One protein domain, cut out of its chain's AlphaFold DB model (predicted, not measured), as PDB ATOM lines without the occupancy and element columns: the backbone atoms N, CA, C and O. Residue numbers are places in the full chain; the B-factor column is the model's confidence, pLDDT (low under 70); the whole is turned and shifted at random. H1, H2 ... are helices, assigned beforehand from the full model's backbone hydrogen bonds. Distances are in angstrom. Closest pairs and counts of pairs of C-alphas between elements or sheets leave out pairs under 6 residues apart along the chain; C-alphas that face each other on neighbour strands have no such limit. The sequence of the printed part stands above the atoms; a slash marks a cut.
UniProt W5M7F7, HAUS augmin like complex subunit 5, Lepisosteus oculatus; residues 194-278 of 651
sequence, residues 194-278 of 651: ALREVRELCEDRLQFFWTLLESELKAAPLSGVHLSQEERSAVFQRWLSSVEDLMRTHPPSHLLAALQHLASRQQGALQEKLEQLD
ATOM      1  N   ALA A 194      90.300  98.578 113.171       86.81
ATOM      2  CA  ALA A 194      91.665  98.677 112.656       86.81
ATOM      3  C   ALA A 194      91.797  98.136 111.218       86.81
ATOM      4  O   ALA A 194      92.545  98.701 110.428       86.81
ATOM      5  N   LEU A 195      91.058  97.079 110.851       89.00
ATOM      6  CA  LEU A 195      91.080  96.535 109.487       89.00
ATOM      7  C   LEU A 195      90.429  97.497 108.492       89.00
ATOM      8  O   LEU A 195      90.990  97.735 107.422       89.00
ATOM      9  N   ARG A 196      89.290  98.085 108.867       89.56
ATOM     10  CA  ARG A 196      88.579  99.059 108.035       89.56
ATOM     11  C   ARG A 196      89.424 100.302 107.767       89.56
ATOM     12  O   ARG A 196      89.614 100.655 106.610       89.56
ATOM     13  N   GLU A 197      89.958 100.923 108.818       91.25
ATOM     14  CA  GLU A 197      90.753 102.153 108.700       91.25
ATOM     15  C   GLU A 197      92.056 101.911 107.915       91.25
ATOM     16  O   GLU A 197      92.447 102.734 107.087       91.25
ATOM     17  N   VAL A 198      92.709 100.755 108.107       92.50
ATOM     18  CA  VAL A 198      93.876 100.366 107.298       92.50
ATOM     19  C   VAL A 198      93.486 100.168 105.830       92.50
ATOM     20  O   VAL A 198      94.207 100.642 104.953       92.50
ATOM     21  N   ARG A 199      92.357  99.505 105.541       91.94
ATOM     22  CA  ARG A 199      91.877  99.317 104.164       91.94
ATOM     23  C   ARG A 199      91.600 100.656 103.485       91.94
ATOM     24  O   ARG A 199      92.106 100.864 102.387       91.94
ATOM     25  N   GLU A 200      90.862 101.553 104.133       92.19
ATOM     26  CA  GLU A 200      90.544 102.886 103.602       92.19
ATOM     27  C   GLU A 200      91.825 103.676 103.285       92.19
ATOM     28  O   GLU A 200      91.984 104.184 102.177       92.19
ATOM     29  N   LEU A 201      92.815 103.679 104.190       93.81
ATOM     30  CA  LEU A 201      94.106 104.336 103.941       93.81
ATOM     31  C   LEU A 201      94.907 103.696 102.799       93.81
ATOM     32  O   LEU A 201      95.639 104.397 102.088       93.81
ATOM     33  N   CYS A 202      94.817 102.376 102.628       90.38
ATOM     34  CA  CYS A 202      95.422 101.677 101.497       90.38
ATOM     35  C   CYS A 202      94.717 102.023 100.177       90.38
ATOM     36  O   CYS A 202      95.397 102.247  99.175       90.38
ATOM     37  N   GLU A 203      93.388 102.104 100.170       90.31
ATOM     38  CA  GLU A 203      92.582 102.494  99.009       90.31
ATOM     39  C   GLU A 203      92.848 103.944  98.599       90.31
ATOM     40  O   GLU A 203      93.154 104.188  97.431       90.31
ATOM     41  N   ASP A 204      92.869 104.886  99.546       89.19
ATOM     42  CA  ASP A 204      93.251 106.285  99.310       89.19
ATOM     43  C   ASP A 204      94.641 106.382  98.670       89.19
ATOM     44  O   ASP A 204      94.886 107.154  97.734       89.19
ATOM     45  N   ARG A 205      95.583 105.558  99.149       89.94
ATOM     46  CA  ARG A 205      96.942 105.522  98.609       89.94
ATOM     47  C   ARG A 205      96.984 104.951  97.195       89.94
ATOM     48  O   ARG A 205      97.731 105.464  96.360       89.94
ATOM     49  N   LEU A 206      96.201 103.910  96.919       87.38
ATOM     50  CA  LEU A 206      96.059 103.342  95.580       87.38
ATOM     51  C   LEU A 206      95.437 104.357  94.621       87.38
ATOM     52  O   LEU A 206      95.984 104.560  93.539       87.38
ATOM     53  N   GLN A 207      94.362 105.037  95.021       85.06
ATOM     54  CA  GLN A 207      93.735 106.100  94.231       85.06
ATOM     55  C   GLN A 207      94.735 107.214  93.908       85.06
ATOM     56  O   GLN A 207      94.855 107.621  92.754       85.06
ATOM     57  N   PHE A 208      95.543 107.641  94.883       85.12
ATOM     58  CA  PHE A 208      96.621 108.600  94.639       85.12
ATOM     59  C   PHE A 208      97.612 108.103  93.571       85.12
ATOM     60  O   PHE A 208      97.935 108.846  92.641       85.12
ATOM     61  N   PHE A 209      98.063 106.845  93.636       82.50
ATOM     62  CA  PHE A 209      98.944 106.287  92.603       82.50
ATOM     63  C   PHE A 209      98.272 106.185  91.229       82.50
ATOM     64  O   PHE A 209      98.933 106.440  90.220       82.50
ATOM     65  N   TRP A 210      96.975 105.880  91.176       79.81
ATOM     66  CA  TRP A 210      96.200 105.897  89.935       79.81
ATOM     67  C   TRP A 210      96.189 107.284  89.286       79.81
ATOM     68  O   TRP A 210      96.508 107.392  88.102       79.81
ATOM     69  N   THR A 211      95.955 108.355  90.056       76.94
ATOM     70  CA  THR A 211      95.999 109.731  89.516       76.94
ATOM     71  C   THR A 211      97.375 110.108  88.946       76.94
ATOM     72  O   THR A 211      97.464 110.854  87.970       76.94
ATOM     73  N   LEU A 212      98.465 109.566  89.507       75.69
ATOM     74  CA  LEU A 212      99.818 109.768  88.977       75.69
ATOM     75  C   LEU A 212     100.025 109.017  87.657       75.69
ATOM     76  O   LEU A 212     100.523 109.597  86.692       75.69
ATOM     77  N   LEU A 213      99.614 107.749  87.603       72.38
ATOM     78  CA  LEU A 213      99.750 106.887  86.427       72.38
ATOM     79  C   LEU A 213      98.959 107.401  85.218       72.38
ATOM     80  O   LEU A 213      99.501 107.410  84.113       72.38
ATOM     81  N   GLU A 214      97.722 107.867  85.411       68.62
ATOM     82  CA  GLU A 214      96.922 108.467  84.330       68.62
ATOM     83  C   GLU A 214      97.609 109.704  83.734       68.62
ATOM     84  O   GLU A 214      97.636 109.869  82.513       68.62
ATOM     85  N   SER A 215      98.245 110.527  84.577       62.94
ATOM     86  CA  SER A 215      98.958 111.726  84.122       62.94
ATOM     87  C   SER A 215     100.209 111.418  83.283       62.94
ATOM     88  O   SER A 215     100.530 112.175  82.367       62.94
ATOM     89  N   GLU A 216     100.881 110.290  83.538       63.94
ATOM     90  CA  GLU A 216     102.095 109.853  82.826       63.94
ATOM     91  C   GLU A 216     101.788 109.079  81.532       63.94
ATOM     92  O   GLU A 216     102.547 109.128  80.562       63.94
ATOM     93  N   LEU A 217     100.661 108.359  81.487       58.56
ATOM     94  CA  LEU A 217     100.314 107.485  80.361       58.56
ATOM     95  C   LEU A 217      99.741 108.223  79.140       58.56
ATOM     96  O   LEU A 217      99.498 107.575  78.123       58.56
ATOM     97  N   LYS A 218      99.535 109.551  79.202       55.41
ATOM     98  CA  LYS A 218      98.861 110.354  78.152       55.41
ATOM     99  C   LYS A 218      97.524 109.750  77.683       55.41
ATOM    100  O   LYS A 218      97.060 110.053  76.584       55.41
ATOM    101  N   ALA A 219      96.916 108.879  78.487       52.41
ATOM    102  CA  ALA A 219      95.566 108.404  78.256       52.41
ATOM    103  C   ALA A 219      94.617 109.573  78.543       52.41
ATOM    104  O   ALA A 219      94.884 110.373  79.442       52.41
ATOM    105  N   ALA A 220      93.537 109.706  77.769       50.66
ATOM    106  CA  ALA A 220      92.503 110.687  78.080       50.66
ATOM    107  C   ALA A 220      92.059 110.464  79.540       50.66
ATOM    108  O   ALA A 220      91.711 109.328  79.874       50.66
ATOM    109  N   PRO A 221      92.131 111.483  80.416       53.34
ATOM    110  CA  PRO A 221      91.853 111.292  81.830       53.34
ATOM    111  C   PRO A 221      90.398 110.855  81.982       53.34
ATOM    112  O   PRO A 221      89.487 111.615  81.658       53.34
ATOM    113  N   LEU A 222      90.179 109.635  82.477       52.44
ATOM    114  CA  LEU A 222      88.836 109.114  82.752       52.44
ATOM    115  C   LEU A 222      88.143 109.944  83.841       52.44
ATOM    116  O   LEU A 222      86.922 110.062  83.839       52.44
ATOM    117  N   SER A 223      88.933 110.557  84.731       54.41
ATOM    118  CA  SER A 223      88.435 111.300  85.889       54.41
ATOM    119  C   SER A 223      88.576 112.826  85.798       54.41
ATOM    120  O   SER A 223      88.173 113.509  86.729       54.41
ATOM    121  N   GLY A 224      89.133 113.395  84.720       53.78
ATOM    122  CA  GLY A 224      89.218 114.853  84.493       53.78
ATOM    123  C   GLY A 224      90.035 115.692  85.502       53.78
ATOM    124  O   GLY A 224      90.235 116.882  85.267       53.78
ATOM    125  N   VAL A 225      90.534 115.115  86.601       59.72
ATOM    126  CA  VAL A 225      91.239 115.842  87.668       59.72
ATOM    127  C   VAL A 225      92.754 115.760  87.463       59.72
ATOM    128  O   VAL A 225      93.411 114.811  87.886       59.72
ATOM    129  N   HIS A 226      93.336 116.785  86.840       63.19
ATOM    130  CA  HIS A 226      94.783 116.997  86.881       63.19
ATOM    131  C   HIS A 226      95.163 117.701  88.189       63.19
ATOM    132  O   HIS A 226      94.993 118.908  88.315       63.19
ATOM    133  N   LEU A 227      95.703 116.947  89.150       71.50
ATOM    134  CA  LEU A 227      96.259 117.513  90.382       71.50
ATOM    135  C   LEU A 227      97.578 118.240  90.091       71.50
ATOM    136  O   LEU A 227      98.505 117.641  89.525       71.50
ATOM    137  N   SER A 228      97.686 119.490  90.538       79.06
ATOM    138  CA  SER A 228      98.935 120.259  90.571       79.06
ATOM    139  C   SER A 228      99.954 119.659  91.555       79.06
ATOM    140  O   SER A 228      99.623 118.844  92.418       79.06
ATOM    141  N   GLN A 229     101.227 120.052  91.452       78.69
ATOM    142  CA  GLN A 229     102.289 119.549  92.338       78.69
ATOM    143  C   GLN A 229     102.050 119.894  93.821       78.69
ATOM    144  O   GLN A 229     102.360 119.088  94.705       78.69
ATOM    145  N   GLU A 230     101.483 121.067  94.098       84.25
ATOM    146  CA  GLU A 230     101.155 121.513  95.454       84.25
ATOM    147  C   GLU A 230      99.991 120.705  96.036       84.25
ATOM    148  O   GLU A 230     100.096 120.197  97.153       84.25
ATOM    149  N   GLU A 231      98.935 120.470  95.253       84.00
ATOM    150  CA  GLU A 231      97.803 119.630  95.663       84.00
ATOM    151  C   GLU A 231      98.234 118.180  95.909       84.00
ATOM    152  O   GLU A 231      97.840 117.584  96.909       84.00
ATOM    153  N   ARG A 232      99.118 117.623  95.068       82.31
ATOM    154  CA  ARG A 232      99.708 116.288  95.295       82.31
ATOM    155  C   ARG A 232     100.462 116.224  96.622       82.31
ATOM    156  O   ARG A 232     100.346 115.242  97.353       82.31
ATOM    157  N   SER A 233     101.221 117.272  96.939       83.25
ATOM    158  CA  SER A 233     101.975 117.362  98.192       83.25
ATOM    159  C   SER A 233     101.037 117.472  99.398       83.25
ATOM    160  O   SER A 233     101.252 116.793 100.399       83.25
ATOM    161  N   ALA A 234      99.961 118.255  99.291       88.44
ATOM    162  CA  ALA A 234      98.953 118.397 100.340       88.44
ATOM    163  C   ALA A 234      98.172 117.094 100.594       88.44
ATOM    164  O   ALA A 234      97.989 116.706 101.748       88.44
ATOM    165  N   VAL A 235      97.768 116.384  99.534       87.62
ATOM    166  CA  VAL A 235      97.113 115.066  99.637       87.62
ATOM    167  C   VAL A 235      98.036 114.059 100.322       87.62
ATOM    168  O   VAL A 235      97.604 113.334 101.217       87.62
ATOM    169  N   PHE A 236      99.326 114.059  99.974       85.38
ATOM    170  CA  PHE A 236     100.303 113.195 100.631       85.38
ATOM    171  C   PHE A 236     100.481 113.527 102.120       85.38
ATOM    172  O   PHE A 236     100.492 112.614 102.942       85.38
ATOM    173  N   GLN A 237     100.569 114.810 102.482       90.44
ATOM    174  CA  GLN A 237     100.666 115.232 103.884       90.44
ATOM    175  C   GLN A 237      99.419 114.853 104.687       90.44
ATOM    176  O   GLN A 237      99.534 114.342 105.796       90.44
ATOM    177  N   ARG A 238      98.220 115.021 104.116       91.94
ATOM    178  CA  ARG A 238      96.970 114.594 104.759       91.94
ATOM    179  C   ARG A 238      96.942 113.086 105.008       91.94
ATOM    180  O   ARG A 238      96.527 112.652 106.084       91.94
ATOM    181  N   TRP A 239      97.386 112.297 104.032       93.50
ATOM    182  CA  TRP A 239      97.500 110.849 104.187       93.50
ATOM    183  C   TRP A 239      98.498 110.486 105.297       93.50
ATOM    184  O   TRP A 239      98.166 109.679 106.159       93.50
ATOM    185  N   LEU A 240      99.666 111.142 105.355       91.81
ATOM    186  CA  LEU A 240     100.647 110.942 106.432       91.81
ATOM    187  C   LEU A 240     100.069 111.249 107.818       91.81
ATOM    188  O   LEU A 240     100.203 110.422 108.715       91.81
ATOM    189  N   SER A 241      99.381 112.380 107.991       92.94
ATOM    190  CA  SER A 241      98.735 112.717 109.268       92.94
ATOM    191  C   SER A 241      97.711 111.662 109.692       92.94
ATOM    192  O   SER A 241      97.645 111.297 110.860       92.94
ATOM    193  N   SER A 242      96.956 111.123 108.732       93.31
ATOM    194  CA  SER A 242      95.961 110.076 108.995       93.31
ATOM    195  C   SER A 242      96.623 108.755 109.412       93.31
ATOM    196  O   SER A 242      96.132 108.069 110.306       93.31
ATOM    197  N   VAL A 243      97.780 108.420 108.825       92.44
ATOM    198  CA  VAL A 243      98.606 107.276 109.249       92.44
ATOM    199  C   VAL A 243      99.163 107.490 110.658       92.44
ATOM    200  O   VAL A 243      99.149 106.563 111.466       92.44
ATOM    201  N   GLU A 244      99.629 108.695 110.992       91.81
ATOM    202  CA  GLU A 244     100.094 109.001 112.348       91.81
ATOM    203  C   GLU A 244      98.978 108.862 113.387       91.81
ATOM    204  O   GLU A 244      99.210 108.312 114.463       91.81
ATOM    205  N   ASP A 245      97.770 109.330 113.072       91.50
ATOM    206  CA  ASP A 245      96.611 109.196 113.953       91.50
ATOM    207  C   ASP A 245      96.224 107.728 114.155       91.50
ATOM    208  O   ASP A 245      96.039 107.300 115.294       91.50
ATOM    209  N   LEU A 246      96.223 106.926 113.086       92.38
ATOM    210  CA  LEU A 246      96.010 105.478 113.151       92.38
ATOM    211  C   LEU A 246      97.050 104.777 114.053       92.38
ATOM    212  O   LEU A 246      96.706 103.917 114.866       92.38
ATOM    213  N   MET A 247      98.325 105.172 113.963       89.06
ATOM    214  CA  MET A 247      99.395 104.645 114.822       89.06
ATOM    215  C   MET A 247      99.275 105.086 116.289       89.06
ATOM    216  O   MET A 247      99.821 104.422 117.171       89.06
ATOM    217  N   ARG A 248      98.585 106.200 116.571       87.50
ATOM    218  CA  ARG A 248      98.296 106.655 117.943       87.50
ATOM    219  C   ARG A 248      97.101 105.927 118.555       87.50
ATOM    220  O   ARG A 248      97.054 105.781 119.773       87.50
ATOM    221  N   THR A 249      96.126 105.510 117.750       89.31
ATOM    222  CA  THR A 249      94.854 104.945 118.234       89.31
ATOM    223  C   THR A 249      94.871 103.425 118.377       89.31
ATOM    224  O   THR A 249      94.194 102.899 119.276       89.31
ATOM    225  N   HIS A 250      95.660 102.730 117.551       90.06
ATOM    226  CA  HIS A 250      95.731 101.268 117.494       90.06
ATOM    227  C   HIS A 250      97.141 100.731 117.774       90.06
ATOM    228  O   HIS A 250      98.136 101.352 117.397       90.06
ATOM    229  N   PRO A 251      97.261  99.561 118.423       91.06
ATOM    230  CA  PRO A 251      98.557  98.961 118.695       91.06
ATOM    231  C   PRO A 251      99.219  98.432 117.406       91.06
ATOM    232  O   PRO A 251      98.529  97.951 116.502       91.06
ATOM    233  N   PRO A 252     100.565  98.432 117.322       89.06
ATOM    234  CA  PRO A 252     101.286  97.990 116.126       89.06
ATOM    235  C   PRO A 252     100.976  96.549 115.704       89.06
ATOM    236  O   PRO A 252     100.971  96.253 114.513       89.06
ATOM    237  N   SER A 253     100.698  95.659 116.662       87.88
ATOM    238  CA  SER A 253     100.315  94.270 116.383       87.88
ATOM    239  C   SER A 253      99.028  94.188 115.564       87.88
ATOM    240  O   SER A 253      98.970  93.440 114.594       87.88
ATOM    241  N   HIS A 254      98.024  94.999 115.903       89.94
ATOM    242  CA  HIS A 254      96.745  95.053 115.191       89.94
ATOM    243  C   HIS A 254      96.906  95.587 113.773       89.94
ATOM    244  O   HIS A 254      96.341  95.022 112.842       89.94
ATOM    245  N   LEU A 255      97.714  96.637 113.606       91.75
ATOM    246  CA  LEU A 255      97.999  97.222 112.294       91.75
ATOM    247  C   LEU A 255      98.733  96.238 111.380       91.75
ATOM    248  O   LEU A 255      98.372  96.086 110.215       91.75
ATOM    249  N   LEU A 256      99.735  95.535 111.914       89.44
ATOM    250  CA  LEU A 256     100.467  94.509 111.172       89.44
ATOM    251  C   LEU A 256      99.563  93.339 110.790       89.44
ATOM    252  O   LEU A 256      99.612  92.894 109.647       89.44
ATOM    253  N   ALA A 257      98.718  92.875 111.709       88.25
ATOM    254  CA  ALA A 257      97.798  91.781 111.442       88.25
ATOM    255  C   ALA A 257      96.753  92.173 110.376       88.25
ATOM    256  O   ALA A 257      96.492  91.394 109.460       88.25
ATOM    257  N   ALA A 258      96.220  93.401 110.427       90.50
ATOM    258  CA  ALA A 258      95.313  93.933 109.408       90.50
ATOM    259  C   ALA A 258      95.984  94.025 108.027       90.50
ATOM    260  O   ALA A 258      95.429  93.555 107.035       90.50
ATOM    261  N   LEU A 259      97.202  94.573 107.958       90.44
ATOM    262  CA  LEU A 259      97.981  94.633 106.717       90.44
ATOM    263  C   LEU A 259      98.292  93.237 106.168       90.44
ATOM    264  O   LEU A 259      98.191  93.021 104.962       90.44
ATOM    265  N   GLN A 260      98.643  92.289 107.037       88.50
ATOM    266  CA  GLN A 260      98.905  90.905 106.653       88.50
ATOM    267  C   GLN A 260      97.648  90.239 106.089       88.50
ATOM    268  O   GLN A 260      97.737  89.593 105.049       88.50
ATOM    269  N   HIS A 261      96.487  90.442 106.718       87.50
ATOM    270  CA  HIS A 261      95.211  89.913 106.239       87.50
ATOM    271  C   HIS A 261      94.804  90.512 104.879       87.50
ATOM    272  O   HIS A 261      94.421  89.781 103.963       87.50
ATOM    273  N   LEU A 262      94.940  91.833 104.702       89.94
ATOM    274  CA  LEU A 262      94.687  92.482 103.410       89.94
ATOM    275  C   LEU A 262      95.651  91.973 102.333       89.94
ATOM    276  O   LEU A 262      95.220  91.679 101.220       89.94
ATOM    277  N   ALA A 263      96.936  91.820 102.659       87.44
ATOM    278  CA  ALA A 263      97.928  91.283 101.737       87.44
ATOM    279  C   ALA A 263      97.624  89.829 101.350       87.44
ATOM    280  O   ALA A 263      97.665  89.509 100.165       87.44
ATOM    281  N   SER A 264      97.255  88.964 102.305       85.88
ATOM    282  CA  SER A 264      96.875  87.576 102.013       85.88
ATOM    283  C   SER A 264      95.609  87.495 101.167       85.88
ATOM    284  O   SER A 264      95.546  86.691 100.243       85.88
ATOM    285  N   ARG A 265      94.621  88.365 101.421       86.44
ATOM    286  CA  ARG A 265      93.398  88.442 100.611       86.44
ATOM    287  C   ARG A 265      93.700  88.878  99.178       86.44
ATOM    288  O   ARG A 265      93.204  88.268  98.238       86.44
ATOM    289  N   GLN A 266      94.526  89.909  98.996       84.56
ATOM    290  CA  GLN A 266      94.939  90.354  97.660       84.56
ATOM    291  C   GLN A 266      95.797  89.303  96.949       84.56
ATOM    292  O   GLN A 266      95.663  89.119  95.743       84.56
ATOM    293  N   GLN A 267      96.640  88.574  97.683       85.25
ATOM    294  CA  GLN A 267      97.384  87.440  97.144       85.25
ATOM    295  C   GLN A 267      96.443  86.327  96.669       85.25
ATOM    296  O   GLN A 267      96.638  85.837  95.562       85.25
ATOM    297  N   GLY A 268      95.425  85.966  97.456       85.25
ATOM    298  CA  GLY A 268      94.411  84.983  97.064       85.25
ATOM    299  C   GLY A 268      93.644  85.419  95.816       85.25
ATOM    300  O   GLY A 268      93.586  84.679  94.843       85.25
ATOM    301  N   ALA A 269      93.171  86.668  95.778       85.75
ATOM    302  CA  ALA A 269      92.505  87.223  94.599       85.75
ATOM    303  C   ALA A 269      93.412  87.220  93.352       85.75
ATOM    304  O   ALA A 269      92.958  86.929  92.248       85.75
ATOM    305  N   LEU A 270      94.707  87.522  93.508       84.38
ATOM    306  CA  LEU A 270      95.681  87.425  92.419       84.38
ATOM    307  C   LEU A 270      95.917  85.976  91.985       84.38
ATOM    308  O   LEU A 270      96.024  85.730  90.788       84.38
ATOM    309  N   GLN A 271      95.990  85.032  92.923       85.19
ATOM    310  CA  GLN A 271      96.122  83.605  92.626       85.19
ATOM    311  C   GLN A 271      94.894  83.080  91.878       85.19
ATOM    312  O   GLN A 271      95.069  82.482  90.826       85.19
ATOM    313  N   GLU A 272      93.673  83.406  92.310       87.25
ATOM    314  CA  GLU A 272      92.444  83.063  91.580       87.25
ATOM    315  C   GLU A 272      92.443  83.648  90.162       87.25
ATOM    316  O   GLU A 272      92.060  82.980  89.204       87.25
ATOM    317  N   LYS A 273      92.899  84.898  89.997       84.31
ATOM    318  CA  LYS A 273      93.047  85.506  88.668       84.31
ATOM    319  C   LYS A 273      94.104  84.793  87.829       84.31
ATOM    320  O   LYS A 273      93.885  84.625  86.637       84.31
ATOM    321  N   LEU A 274      95.214  84.364  88.426       81.94
ATOM    322  CA  LEU A 274      96.249  83.573  87.754       81.94
ATOM    323  C   LEU A 274      95.755  82.172  87.376       81.94
ATOM    324  O   LEU A 274      96.106  81.691  86.308       81.94
ATOM    325  N   GLU A 275      94.919  81.542  88.198       82.88
ATOM    326  CA  GLU A 275      94.298  80.242  87.909       82.88
ATOM    327  C   GLU A 275      93.207  80.350  86.833       82.88
ATOM    328  O   GLU A 275      93.035  79.438  86.027       82.88
ATOM    329  N   GLN A 276      92.495  81.481  86.777       82.81
ATOM    330  CA  GLN A 276      91.568  81.813  85.687       82.81
ATOM    331  C   GLN A 276      92.293  82.119  84.367       82.81
ATOM    332  O   GLN A 276      91.696  81.975  83.297       82.81
ATOM    333  N   LEU A 277      93.552  82.565  84.430       77.81
ATOM    334  CA  LEU A 277      94.385  82.828  83.261       77.81
ATOM    335  C   LEU A 277      94.916  81.507  82.705       77.81
ATOM    336  O   LEU A 277      95.961  80.998  83.108       77.81
ATOM    337  N   ASP A 278      94.214  80.973  81.714       76.25
ATOM    338  CA  ASP A 278      94.707  79.858  80.916       76.25
ATOM    339  C   ASP A 278      95.745  80.377  79.913       76.25
ATOM    340  O   ASP A 278      95.470  80.574  78.729       76.25
TER     341      ASP A 278
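What this domain is: This is residues 194 to 278 of the 651 residues of the protein "HAUS augmin like complex subunit 5" of Lepisosteus oculatus (UniProt W5M7F7). Look for a long helical arm, H3, that starts at the open end of a hairpin of two helices, H1 and H2, and slants away from it past the start of H1. Residues 254 to 262 of H3 pack on H1, and residues 263 to 278 stick out free; the long link of residues 217 to 228 lies at the hairpin's other end. The printed part has 85 residues with three named helices, in the order H1, H2, H3, and no named strand; the class is all helix. The whole is loose and flat, with a radius of gyration of the C-alphas of 16.1 A and spans of 45 by 39 by 14 A.

How they stand to each other: Begin with H3, residues 252 to 276, the longest helix. With residues 254 to 262 alone it touches residues 194 to 199 of H1, residues 194 to 216; the closest C-alphas, of Leu 195 and Ala 258, are 5.0 A apart. These two run the same way at a steep tilt of 56 degrees. From H1 go to H2, residues 229 to 249: the two form a hairpin, opposite ways at a shallow tilt of 14 degrees. They touch with residues 197 to 205 and 239 to 246 alone, closest at the C-alphas of Leu 201 and Trp 239, 7.3 A. H2 and H3 are close but not clearly touching, with the closest C-alphas, of Met 247 and Leu 255, 8.0 A apart. In H1, H2 and H3 every O i to N i+4 pair is within hydrogen-bond range.

Where its parts are: Find C-alpha 252 at (101.286, 97.990, 116.126); from there H3 runs 35.8 A to C-alpha 276 at (91.568, 81.813, 85.687). H1 starts at C-alpha 194, at (91.665, 98.677, 112.656), and runs 33.5 A to C-alpha 216. H2 runs 30.6 A from C-alpha 229 to C-alpha 249.

The domain as a whole: The C-alphas farthest apart, of Arg 248 and Asp 278, are 45.8 A apart. The printed part has no cut; the link from H1 to H2 is long, that from H2 to H3 tight. Look at residues 214 to 226 for the model's low confidence, with pLDDT under 70; the mean of the printed part is 82.4.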